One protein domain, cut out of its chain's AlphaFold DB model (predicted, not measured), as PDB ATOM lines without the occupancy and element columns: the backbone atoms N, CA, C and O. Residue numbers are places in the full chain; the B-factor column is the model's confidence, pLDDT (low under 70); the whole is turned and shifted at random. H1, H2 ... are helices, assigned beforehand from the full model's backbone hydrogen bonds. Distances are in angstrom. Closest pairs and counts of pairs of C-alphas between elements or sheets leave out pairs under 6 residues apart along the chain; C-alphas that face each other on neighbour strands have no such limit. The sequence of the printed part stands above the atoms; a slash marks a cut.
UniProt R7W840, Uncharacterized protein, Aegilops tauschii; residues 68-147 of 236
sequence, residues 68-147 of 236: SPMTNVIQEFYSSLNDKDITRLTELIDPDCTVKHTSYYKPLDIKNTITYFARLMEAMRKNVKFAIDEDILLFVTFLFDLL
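This is residues 68 to 147 of the 236 residues of an uncharacterized protein of Aegilops tauschii (UniProt R7W840). A short helical hairpin, H1 and H2, has a third helix, H3, packed on it at a slant near the last residues of H1, while H4 lies off by the other end of H1 and touches no helix. Between H2 and H3 the chain swings out in a wide loop, and between H3 and H4 a stretched link leads back to the region of the first residues of H1. The printed part has 80 residues with four named helices, H1, H2, H3 and H4 in that order, and no named strand; the class is all helix. It is only just compact, close to loose, with a radius of gyration of the C-alphas of 13.6 A, and it spans 33 by 30 by 24 A.

H1, residues 69 to 83, touches H2, residues 86 to 92, opposite ways at a shallow tilt of 8 degrees. Their closest C-alphas are those of Ser 80 and Leu 89, 5.6 A apart, and a tight link of 2 residues joins them as a helical hairpin. H3, residues 110 to 123, touches H2 with its residues 114 to 118 alone, opposite ways at a steep tilt of 45 degrees; the closest C-alphas, of Ile 86 and Ala 118, are 6.7 A apart. H1 and H3 only just touch, with 3 pairs of C-alphas within 8 A, between residues 81 to 82 and residues 117 to 121. The closest of these, Leu 81 and Met 121, have C-alphas 6.6 A apart, and the two helices run the same way at a steep tilt of 51 degrees. The helix packing is mostly crossed, but only just: 1 of these 3 pairs is at a shallow tilt. H4, residues 134 to 146, is near H1, with 6 pairs of C-alphas within 10 A, and is apart from H2 and H3. In H1, H2, H3 and H4 every O i to N i+4 pair is within hydrogen-bond range.

H1 runs from Pro 69, C-alpha at (39.217, 48.986, -10.167), to Asp 83, over 21.3 A. H2 runs from Ile 86 to Leu 92. H3 covers 19.7 A from Ile 110, C-alpha at (45.238, 33.775, -26.424), to Ala 123. H4 covers 17.4 A from Glu 134 to Leu 146, C-alpha at (34.803, 38.126, 1.291).

The two C-alphas farthest apart, of Lys 126 and Leu 147, are 37.6 A apart. The printed part has no cut. The long link is residues 93 to 109, between H2 and H3; the 10-residue link from H3 to H4 is short. Residues 142 to 147, of which 142 to 146 belong to H4, stand free. The mean pLDDT of the printed part is 72.5, with values under 70 in residues 68 to 71, 101 to 105, 125 to 128 and 131 to 147.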
ATOM      1  N   SER A  68      35.294  50.006  -7.496       56.91
ATOM      2  CA  SER A  68      36.539  49.255  -7.374       56.91
ATOM      3  C   SER A  68      37.195  49.170  -8.768       56.91
ATOM      4  O   SER A  68      36.477  49.120  -9.774       56.91
ATOM      5  N   PRO A  69      38.536  49.125  -8.875       69.31
ATOM      6  CA  PRO A  69      39.217  48.986 -10.167       69.31
ATOM      7  C   PRO A  69      38.721  47.775 -10.976       69.31
ATOM      8  O   PRO A  69      38.673  47.819 -12.200       69.31
ATOM      9  N   MET A  70      38.298  46.715 -10.281       66.88
ATOM     10  CA  MET A  70      37.810  45.465 -10.861       66.88
ATOM     11  C   MET A  70      36.426  45.620 -11.507       66.88
ATOM     12  O   MET A  70      36.186  45.096 -12.592       66.88
ATOM     13  N   THR A  71      35.523  46.366 -10.864       69.50
ATOM     14  CA  THR A  71      34.156  46.596 -11.357       69.50
ATOM     15  C   THR A  71      34.179  47.325 -12.700       69.50
ATOM     16  O   THR A  71      33.462  46.931 -13.619       69.50
ATOM     17  N   ASN A  72      35.071  48.311 -12.846       76.25
ATOM     18  CA  ASN A  72      35.244  49.054 -14.097       76.25
ATOM     19  C   ASN A  72      35.737  48.149 -15.235       76.25
ATOM     20  O   ASN A  72      35.162  48.171 -16.319       76.25
ATOM     21  N   VAL A  73      36.743  47.304 -14.977       81.00
ATOM     22  CA  VAL A  73      37.295  46.381 -15.987       81.00
ATOM     23  C   VAL A  73      36.260  45.338 -16.420       81.00
ATOM     24  O   VAL A  73      36.130  45.051 -17.609       81.00
ATOM     25  N   ILE A  74      35.481  44.789 -15.480       80.12
ATOM     26  CA  ILE A  74      34.416  43.825 -15.795       80.12
ATOM     27  C   ILE A  74      33.336  44.493 -16.649       80.12
ATOM     28  O   ILE A  74      32.941  43.952 -17.681       80.12
ATOM     29  N   GLN A  75      32.877  45.680 -16.257       80.81
ATOM     30  CA  GLN A  75      31.870  46.412 -17.016       80.81
ATOM     31  C   GLN A  75      32.357  46.734 -18.434       80.81
ATOM     32  O   GLN A  75      31.606  46.570 -19.399       80.81
ATOM     33  N   GLU A  76      33.618  47.132 -18.582       84.38
ATOM     34  CA  GLU A  76      34.220  47.436 -19.879       84.38
ATOM     35  C   GLU A  76      34.362  46.194 -20.771       84.38
ATOM     36  O   GLU A  76      34.090  46.251 -21.973       84.38
ATOM     37  N   PHE A  77      34.686  45.043 -20.181       86.25
ATOM     38  CA  PHE A  77      34.764  43.761 -20.880       86.25
ATOM     39  C   PHE A  77      33.417  43.353 -21.491       86.25
ATOM     40  O   PHE A  77      33.324  43.051 -22.683       86.25
ATOM     41  N   TYR A  78      32.341  43.393 -20.703       81.44
ATOM     42  CA  TYR A  78      31.002  43.047 -21.189       81.44
ATOM     43  C   TYR A  78      30.425  44.103 -22.139       81.44
ATOM     44  O   TYR A  78      29.711  43.752 -23.079       81.44
ATOM     45  N   SER A  79      30.775  45.378 -21.951       84.94
ATOM     46  CA  SER A  79      30.434  46.438 -22.908       84.94
ATOM     47  C   SER A  79      31.092  46.174 -24.264       84.94
ATOM     48  O   SER A  79      30.410  46.202 -25.284       84.94
ATOM     49  N   SER A  80      32.369  45.779 -24.279       86.19
ATOM     50  CA  SER A  80      33.093  45.425 -25.509       86.19
ATOM     51  C   SER A  80      32.464  44.232 -26.241       86.19
ATOM     52  O   SER A  80      32.354  44.246 -27.466       86.19
ATOM     53  N   LEU A  81      31.968  43.226 -25.510       83.69
ATOM     54  CA  LEU A  81      31.227  42.100 -26.098       83.69
ATOM     55  C   LEU A  81      29.879  42.521 -26.703       83.69
ATOM     56  O   LEU A  81      29.502  42.031 -27.768       83.69
ATOM     57  N   ASN A  82      29.156  43.420 -26.033       84.38
ATOM     58  CA  ASN A  82      27.853  43.916 -26.481       84.38
ATOM     59  C   ASN A  82      27.963  44.832 -27.705       84.38
ATOM     60  O   ASN A  82      27.153  44.726 -28.631       84.38
ATOM     61  N   ASP A  83      28.984  45.686 -27.720       85.88
ATOM     62  CA  ASP A  83      29.298  46.600 -28.821       85.88
ATOM     63  C   ASP A  83      30.016  45.889 -29.978       85.88
ATOM     64  O   ASP A  83      30.109  46.422 -31.083       85.88
ATOM     65  N   LYS A  84      30.450  44.643 -29.744       82.12
ATOM     66  CA  LYS A  84      31.184  43.777 -30.677       82.12
ATOM     67  C   LYS A  84      32.533  44.341 -31.095       82.12
ATOM     68  O   LYS A  84      32.993  44.127 -32.219       82.12
ATOM     69  N   ASP A  85      33.168  45.045 -30.172       85.94
ATOM     70  CA  ASP A  85      34.472  45.646 -30.375       85.94
ATOM     71  C   ASP A  85      35.571  44.663 -29.956       85.94
ATOM     72  O   ASP A  85      35.971  44.577 -28.792       85.94
ATOM     73  N   ILE A  86      36.048  43.881 -30.929       84.25
ATOM     74  CA  ILE A  86      37.127  42.912 -30.713       84.25
ATOM     75  C   ILE A  86      38.453  43.594 -30.357       84.25
ATOM     76  O   ILE A  86      39.267  43.000 -29.652       84.25
ATOM     77  N   THR A  87      38.680  44.824 -30.820       87.44
ATOM     78  CA  THR A  87      39.926  45.553 -30.570       87.44
ATOM     79  C   THR A  87      39.988  45.961 -29.106       87.44
ATOM     80  O   THR A  87      40.937  45.585 -28.419       87.44
ATOM     81  N   ARG A  88      38.922  46.592 -28.596       86.56
ATOM     82  CA  ARG A  88      38.792  46.925 -27.167       86.56
ATOM     83  C   ARG A  88      38.845  45.681 -26.287       86.56
ATOM     84  O   ARG A  88      39.527  45.670 -25.270       86.56
ATOM     85  N   LEU A  89      38.198  44.592 -26.707       85.12
ATOM     86  CA  LEU A  89      38.259  43.324 -25.978       85.12
ATOM     87  C   LEU A  89      39.686  42.756 -25.907       85.12
ATOM     88  O   LEU A  89      40.075  42.208 -24.882       85.12
ATOM     89  N   THR A  90      40.464  42.877 -26.986       84.12
ATOM     90  CA  THR A  90      41.844  42.370 -27.045       84.12
ATOM     91  C   THR A  90      42.777  43.182 -26.149       84.12
ATOM     92  O   THR A  90      43.678  42.608 -25.549       84.12
ATOM     93  N   GLU A  91      42.549  44.488 -26.007       87.62
ATOM     94  CA  GLU A  91      43.320  45.354 -25.100       87.62
ATOM     95  C   GLU A  91      43.058  45.048 -23.617       87.62
ATOM     96  O   GLU A  91      43.955  45.195 -22.789       87.62
ATOM     97  N   LEU A  92      41.851  44.576 -23.285       82.94
ATOM     98  CA  LEU A  92      41.470  44.198 -21.921       82.94
ATOM     99  C   LEU A  92      42.013  42.827 -21.487       82.94
ATOM    100  O   LEU A  92      42.032  42.526 -20.292       82.94
ATOM    101  N   ILE A  93      42.427  41.977 -22.431       81.50
ATOM    102  CA  ILE A  93      42.927  40.628 -22.148       81.50
ATOM    103  C   ILE A  93      44.456  40.646 -22.199       81.50
ATOM    104  O   ILE A  93      45.053  40.861 -23.250       81.50
ATOM    105  N   ASP A  94      45.097  40.358 -21.065       80.38
ATOM    106  CA  ASP A  94      46.556  40.229 -21.011       80.38
ATOM    107  C   ASP A  94      47.042  39.134 -21.991       80.38
ATOM    108  O   ASP A  94      46.436  38.061 -22.046       80.38
ATOM    109  N   PRO A  95      48.113  39.357 -22.776       73.69
ATOM    110  CA  PRO A  95      48.603  38.386 -23.757       73.69
ATOM    111  C   PRO A  95      49.023  37.039 -23.149       73.69
ATOM    112  O   PRO A  95      48.992  36.028 -23.851       73.69
ATOM    113  N   ASP A  96      49.368  37.004 -21.859       75.00
ATOM    114  CA  ASP A  96      49.698  35.782 -21.119       75.00
ATOM    115  C   ASP A  96      48.458  35.151 -20.441       75.00
ATOM    116  O   ASP A  96      48.566  34.189 -19.669       75.00
ATOM    117  N   CYS A  97      47.256  35.672 -20.714       74.00
ATOM    118  CA  CYS A  97      46.008  35.197 -20.133       74.00
ATOM    119  C   CYS A  97      45.650  33.790 -20.631       74.00
ATOM    120  O   CYS A  97      45.597  33.509 -21.829       74.00
ATOM    121  N   THR A  98      45.328  32.903 -19.688       71.12
ATOM    122  CA  THR A  98      44.834  31.554 -19.987       71.12
ATOM    123  C   THR A  98      43.347  31.468 -19.678       71.12
ATOM    124  O   THR A  98      42.931  31.460 -18.519       71.12
ATOM    125  N   VAL A  99      42.522  31.374 -20.720       71.75
ATOM    126  CA  VAL A  99      41.069  31.302 -20.545       71.75
ATOM    127  C   VAL A  99      40.646  29.851 -20.390       71.75
ATOM    128  O   VAL A  99      40.837  29.013 -21.273       71.75
ATOM    129  N   LYS A 100      40.063  29.536 -19.236       72.88
ATOM    130  CA  LYS A 100      39.480  28.225 -18.955       72.88
ATOM    131  C   LYS A 100      37.975  28.335 -19.102       72.88
ATOM    132  O   LYS A 100      37.323  29.027 -18.331       72.88
ATOM    133  N   HIS A 101      37.435  27.631 -20.082       67.19
ATOM    134  CA  HIS A 101      36.001  27.557 -20.301       67.19
ATOM    135  C   HIS A 101      35.518  26.151 -19.931       67.19
ATOM    136  O   HIS A 101      36.160  25.163 -20.286       67.19
ATOM    137  N   THR A 102      34.402  26.045 -19.208       58.25
ATOM    138  CA  THR A 102      33.916  24.786 -18.602       58.25
ATOM    139  C   THR A 102      33.609  23.687 -19.619       58.25
ATOM    140  O   THR A 102      33.691  22.508 -19.294       58.25
ATOM    141  N   SER A 103      33.300  24.061 -20.862       57.81
ATOM    142  CA  SER A 103      33.065  23.120 -21.965       57.81
ATOM    143  C   SER A 103      34.334  22.603 -22.656       57.81
ATOM    144  O   SER A 103      34.236  21.687 -23.471       57.81
ATOM    145  N   TYR A 104      35.517  23.162 -22.372       56.81
ATOM    146  CA  TYR A 104      36.772  22.758 -23.010       56.81
ATOM    147  C   TYR A 104      37.704  22.079 -22.005       56.81
ATOM    148  O   TYR A 104      38.025  22.614 -20.950       56.81
ATOM    149  N   TYR A 105      38.200  20.896 -22.373       54.69
ATOM    150  CA  TYR A 105      39.135  20.117 -21.554       54.69
ATOM    151  C   TYR A 105      40.555  20.716 -21.510       54.69
ATOM    152  O   TYR A 105      41.372  20.309 -20.685       54.69
ATOM    153  N   LYS A 106      40.863  21.679 -22.387       74.81
ATOM    154  CA  LYS A 106      42.157  22.364 -22.471       74.81
ATOM    155  C   LYS A 106      41.948  23.882 -22.359       74.81
ATOM    156  O   LYS A 106      41.026  24.387 -23.000       74.81
ATOM    157  N   PRO A 107      42.792  24.608 -21.595       71.62
ATOM    158  CA  PRO A 107      42.783  26.067 -21.594       71.62
ATOM    159  C   PRO A 107      42.950  26.602 -23.015       71.62
ATOM    160  O   PRO A 107      43.762  26.077 -23.787       71.62
ATOM    161  N   LEU A 108      42.178  27.626 -23.357       73.44
ATOM    162  CA  LEU A 108      42.325  28.306 -24.627       73.44
ATOM    163  C   LEU A 108      43.543  29.224 -24.551       73.44
ATOM    164  O   LEU A 108      43.683  30.040 -23.641       73.44
ATOM    165  N   ASP A 109      44.424  29.042 -25.527       77.88
ATOM    166  CA  ASP A 109      45.513  29.966 -25.813       77.88
ATOM    167  C   ASP A 109      44.955  31.312 -26.294       77.88
ATOM    168  O   ASP A 109      43.853  31.346 -26.849       77.88
ATOM    169  N   ILE A 110      45.703  32.406 -26.146       77.62
ATOM    170  CA  ILE A 110      45.238  33.775 -26.424       77.62
ATOM    171  C   ILE A 110      44.608  33.895 -27.822       77.62
ATOM    172  O   ILE A 110      43.504  34.408 -27.986       77.62
ATOM    173  N   LYS A 111      45.239  33.290 -28.835       80.56
ATOM    174  CA  LYS A 111      44.743  33.284 -30.217       80.56
ATOM    175  C   LYS A 111      43.403  32.558 -30.344       80.56
ATOM    176  O   LYS A 111      42.508  33.016 -31.056       80.56
ATOM    177  N   ASN A 112      43.256  31.435 -29.644       79.81
ATOM    178  CA  ASN A 112      42.028  30.646 -29.643       79.81
ATOM    179  C   ASN A 112      40.922  31.342 -28.842       79.81
ATOM    180  O   ASN A 112      39.764  31.270 -29.236       79.81
ATOM    181  N   THR A 113      41.282  32.054 -27.776       78.25
ATOM    182  CA  THR A 113      40.391  32.877 -26.955       78.25
ATOM    183  C   THR A 113      39.808  34.039 -27.755       78.25
ATOM    184  O   THR A 113      38.589  34.175 -27.836       78.25
ATOM    185  N   ILE A 114      40.651  34.834 -28.422       81.62
ATOM    186  CA  ILE A 114      40.205  35.934 -29.291       81.62
ATOM    187  C   ILE A 114      39.336  35.394 -30.437       81.62
ATOM    188  O   ILE A 114      38.265  35.930 -30.714       81.62
ATOM    189  N   THR A 115      39.732  34.271 -31.050       83.38
ATOM    190  CA  THR A 115      38.932  33.609 -32.100       83.38
ATOM    191  C   THR A 115      37.575  33.131 -31.575       83.38
ATOM    192  O   THR A 115      36.564  33.237 -32.270       83.38
ATOM    193  N   TYR A 116      37.533  32.599 -30.354       81.88
ATOM    194  CA  TYR A 116      36.301  32.170 -29.700       81.88
ATOM    195  C   TYR A 116      35.358  33.354 -29.467       81.88
ATOM    196  O   TYR A 116      34.195  33.277 -29.859       81.88
ATOM    197  N   PHE A 117      35.855  34.463 -28.913       81.56
ATOM    198  CA  PHE A 117      35.035  35.650 -28.680       81.56
ATOM    199  C   PHE A 117      34.562  36.302 -29.980       81.56
ATOM    200  O   PHE A 117      33.407  36.706 -30.061       81.56
ATOM    201  N   ALA A 118      35.388  36.328 -31.028       82.00
ATOM    202  CA  ALA A 118      34.966  36.792 -32.348       82.00
ATOM    203  C   ALA A 118      33.782  35.967 -32.889       82.00
ATOM    204  O   ALA A 118      32.761  36.530 -33.285       82.00
ATOM    205  N   ARG A 119      33.869  34.630 -32.817       81.56
ATOM    206  CA  ARG A 119      32.773  33.726 -33.211       81.56
ATOM    207  C   ARG A 119      31.538  33.882 -32.331       81.56
ATOM    208  O   ARG A 119      30.420  33.789 -32.829       81.56
ATOM    209  N   LEU A 120      31.726  34.119 -31.035       79.00
ATOM    210  CA  LEU A 120      30.635  34.383 -30.102       79.00
ATOM    211  C   LEU A 120      29.893  35.669 -30.489       79.00
ATOM    212  O   LEU A 120      28.677  35.645 -30.643       79.00
ATOM    213  N   MET A 121      30.614  36.768 -30.716       77.00
ATOM    214  CA  MET A 121      30.038  38.057 -31.119       77.00
ATOM    215  C   MET A 121      29.331  37.993 -32.478       77.00
ATOM    216  O   MET A 121      28.288  38.627 -32.671       77.00
ATOM    217  N   GLU A 122      29.851  37.187 -33.402       79.44
ATOM    218  CA  GLU A 122      29.202  36.885 -34.678       79.44
ATOM    219  C   GLU A 122      27.899  36.091 -34.476       79.44
ATOM    220  O   GLU A 122      26.846  36.466 -35.006       79.44
ATOM    221  N   ALA A 123      27.932  35.046 -33.641       74.06
ATOM    222  CA  ALA A 123      26.776  34.207 -33.324       74.06
ATOM    223  C   ALA A 123      25.663  34.969 -32.586       74.06
ATOM    224  O   ALA A 123      24.483  34.711 -32.824       74.06
ATOM    225  N   MET A 124      26.019  35.944 -31.745       70.56
ATOM    226  CA  MET A 124      25.070  36.789 -31.013       70.56
ATOM    227  C   MET A 124      24.162  37.629 -31.930       70.56
ATOM    228  O   MET A 124      23.066  38.014 -31.521       70.56
ATOM    229  N   ARG A 125      24.546  37.881 -33.194       67.94
ATOM    230  CA  ARG A 125      23.774  38.699 -34.162       67.94
ATOM    231  C   ARG A 125      23.307  40.039 -33.551       67.94
ATOM    232  O   ARG A 125      23.827  40.478 -32.534       67.94
ATOM    233  N   LYS A 126      22.443  40.821 -34.211       67.75
ATOM    234  CA  LYS A 126      22.152  42.217 -33.792       67.75
ATOM    235  C   LYS A 126      21.384  42.370 -32.465       67.75
ATOM    236  O   LYS A 126      21.388  43.467 -31.921       67.75
ATOM    237  N   ASN A 127      20.762  41.311 -31.945       68.12
ATOM    238  CA  ASN A 127      19.728  41.438 -30.907       68.12
ATOM    239  C   ASN A 127      20.084  40.787 -29.564       68.12
ATOM    240  O   ASN A 127      19.279  40.857 -28.640       68.12
ATOM    241  N   VAL A 128      21.249  40.146 -29.442       67.19
ATOM    242  CA  VAL A 128      21.682  39.536 -28.181       67.19
ATOM    243  C   VAL A 128      22.668  40.473 -27.499       67.19
ATOM    244  O   VAL A 128      23.672  40.864 -28.093       67.19
ATOM    245  N   LYS A 129      22.348  40.838 -26.260       77.38
ATOM    246  CA  LYS A 129      23.200  41.617 -25.365       77.38
ATOM    247  C   LYS A 129      23.296  40.876 -24.041       77.38
ATOM    248  O   LYS A 129      22.295  40.359 -23.549       77.38
ATOM    249  N   PHE A 130      24.484  40.839 -23.464       72.75
ATOM    250  CA  PHE A 130      24.685  40.431 -22.087       72.75
ATOM    251  C   PHE A 130      24.173  41.541 -21.173       72.75
ATOM    252  O   PHE A 130      24.686  42.661 -21.200       72.75
ATOM    253  N   ALA A 131      23.151  41.225 -20.384       66.62
ATOM    254  CA  ALA A 131      22.755  42.031 -19.243       66.62
ATOM    255  C   ALA A 131      23.512  41.498 -18.026       66.62
ATOM    256  O   ALA A 131      23.339  40.340 -17.645       66.62
ATOM    257  N   ILE A 132      24.391  42.322 -17.463       63.66
ATOM    258  CA  ILE A 132      24.954  42.051 -16.146       63.66
ATOM    259  C   ILE A 132      23.940  42.600 -15.153       63.66
ATOM    260  O   ILE A 132      23.695  43.803 -15.138       63.66
ATOM    261  N   ASP A 133      23.333  41.715 -14.373       62.78
ATOM    262  CA  ASP A 133      22.470  42.135 -13.279       62.78
ATOM    263  C   ASP A 133      23.345  42.673 -12.139       62.78
ATOM    264  O   ASP A 133      24.315  42.017 -11.739       62.78
ATOM    265  N   GLU A 134      23.035  43.873 -11.647       60.22
ATOM    266  CA  GLU A 134      23.803  44.550 -10.592       60.22
ATOM    267  C   GLU A 134      23.867  43.683  -9.332       60.22
ATOM    268  O   GLU A 134      24.913  43.611  -8.690       60.22
ATOM    269  N   ASP A 135      22.804  42.929  -9.050       54.75
ATOM    270  CA  ASP A 135      22.717  42.012  -7.915       54.75
ATOM    271  C   ASP A 135      23.657  40.812  -8.058       54.75
ATOM    272  O   ASP A 135      24.278  40.373  -7.087       54.75
ATOM    273  N   ILE A 136      23.815  40.291  -9.279       56.88
ATOM    274  CA  ILE A 136      24.739  39.187  -9.560       56.88
ATOM    275  C   ILE A 136      26.176  39.695  -9.480       56.88
ATOM    276  O   ILE A 136      27.028  39.017  -8.910       56.88
ATOM    277  N   LEU A 137      26.454  40.892 -10.002       59.28
ATOM    278  CA  LEU A 137      27.781  41.490  -9.917       59.28
ATOM    279  C   LEU A 137      28.141  41.827  -8.468       59.28
ATOM    280  O   LEU A 137      29.254  41.527  -8.048       59.28
ATOM    281  N   LEU A 138      27.208  42.372  -7.687       58.56
ATOM    282  CA  LEU A 138      27.378  42.650  -6.264       58.56
ATOM    283  C   LEU A 138      27.584  41.356  -5.474       58.56
ATOM    284  O   LEU A 138      28.478  41.303  -4.643       58.56
ATOM    285  N   PHE A 139      26.824  40.296  -5.756       54.84
ATOM    286  CA  PHE A 139      26.968  39.003  -5.087       54.84
ATOM    287  C   PHE A 139      28.287  38.309  -5.432       54.84
ATOM    288  O   PHE A 139      28.955  37.774  -4.549       54.84
ATOM    289  N   VAL A 140      28.692  38.338  -6.703       56.38
ATOM    290  CA  VAL A 140      29.974  37.788  -7.157       56.38
ATOM    291  C   VAL A 140      31.119  38.599  -6.558       56.38
ATOM    292  O   VAL A 140      32.018  38.017  -5.963       56.38
ATOM    293  N   THR A 141      31.062  39.929  -6.626       57.84
ATOM    294  CA  THR A 141      32.095  40.810  -6.060       57.84
ATOM    295  C   THR A 141      32.155  40.666  -4.542       57.84
ATOM    296  O   THR A 141      33.237  40.490  -4.013       57.84
ATOM    297  N   PHE A 142      31.017  40.587  -3.847       59.59
ATOM    298  CA  PHE A 142      30.950  40.300  -2.413       59.59
ATOM    299  C   PHE A 142      31.544  38.932  -2.074       59.59
ATOM    300  O   PHE A 142      32.297  38.825  -1.116       59.59
ATOM    301  N   LEU A 143      31.268  37.886  -2.856       52.16
ATOM    302  CA  LEU A 143      31.897  36.577  -2.667       52.16
ATOM    303  C   LEU A 143      33.414  36.636  -2.860       52.16
ATOM    304  O   LEU A 143      34.139  36.032  -2.075       52.16
ATOM    305  N   PHE A 144      33.899  37.355  -3.872       56.00
ATOM    306  CA  PHE A 144      35.332  37.500  -4.135       56.00
ATOM    307  C   PHE A 144      36.034  38.400  -3.102       56.00
ATOM    308  O   PHE A 144      37.125  38.054  -2.651       56.00
ATOM    309  N   ASP A 145      35.387  39.475  -2.649       51.28
ATOM    310  CA  ASP A 145      35.869  40.407  -1.618       51.28
ATOM    311  C   ASP A 145      35.801  39.818  -0.204       51.28
ATOM    312  O   ASP A 145      36.610  40.161   0.660       51.28
ATOM    313  N   LEU A 146      34.870  38.893   0.047       52.84
ATOM    314  CA  LEU A 146      34.803  38.126   1.291       52.84
ATOM    315  C   LEU A 146      35.824  36.974   1.302       52.84
ATOM    316  O   LEU A 146      36.158  36.456   2.368       52.84
ATOM    317  N   LEU A 147      36.363  36.595   0.136       53.91
ATOM    318  CA  LEU A 147      37.283  35.467  -0.042       53.91
ATOM    319  C   LEU A 147      38.650  35.798  -0.693       53.91
ATOM    320  O   LEU A 147      39.207  34.917  -1.351       53.91
TER     321      LEU A 147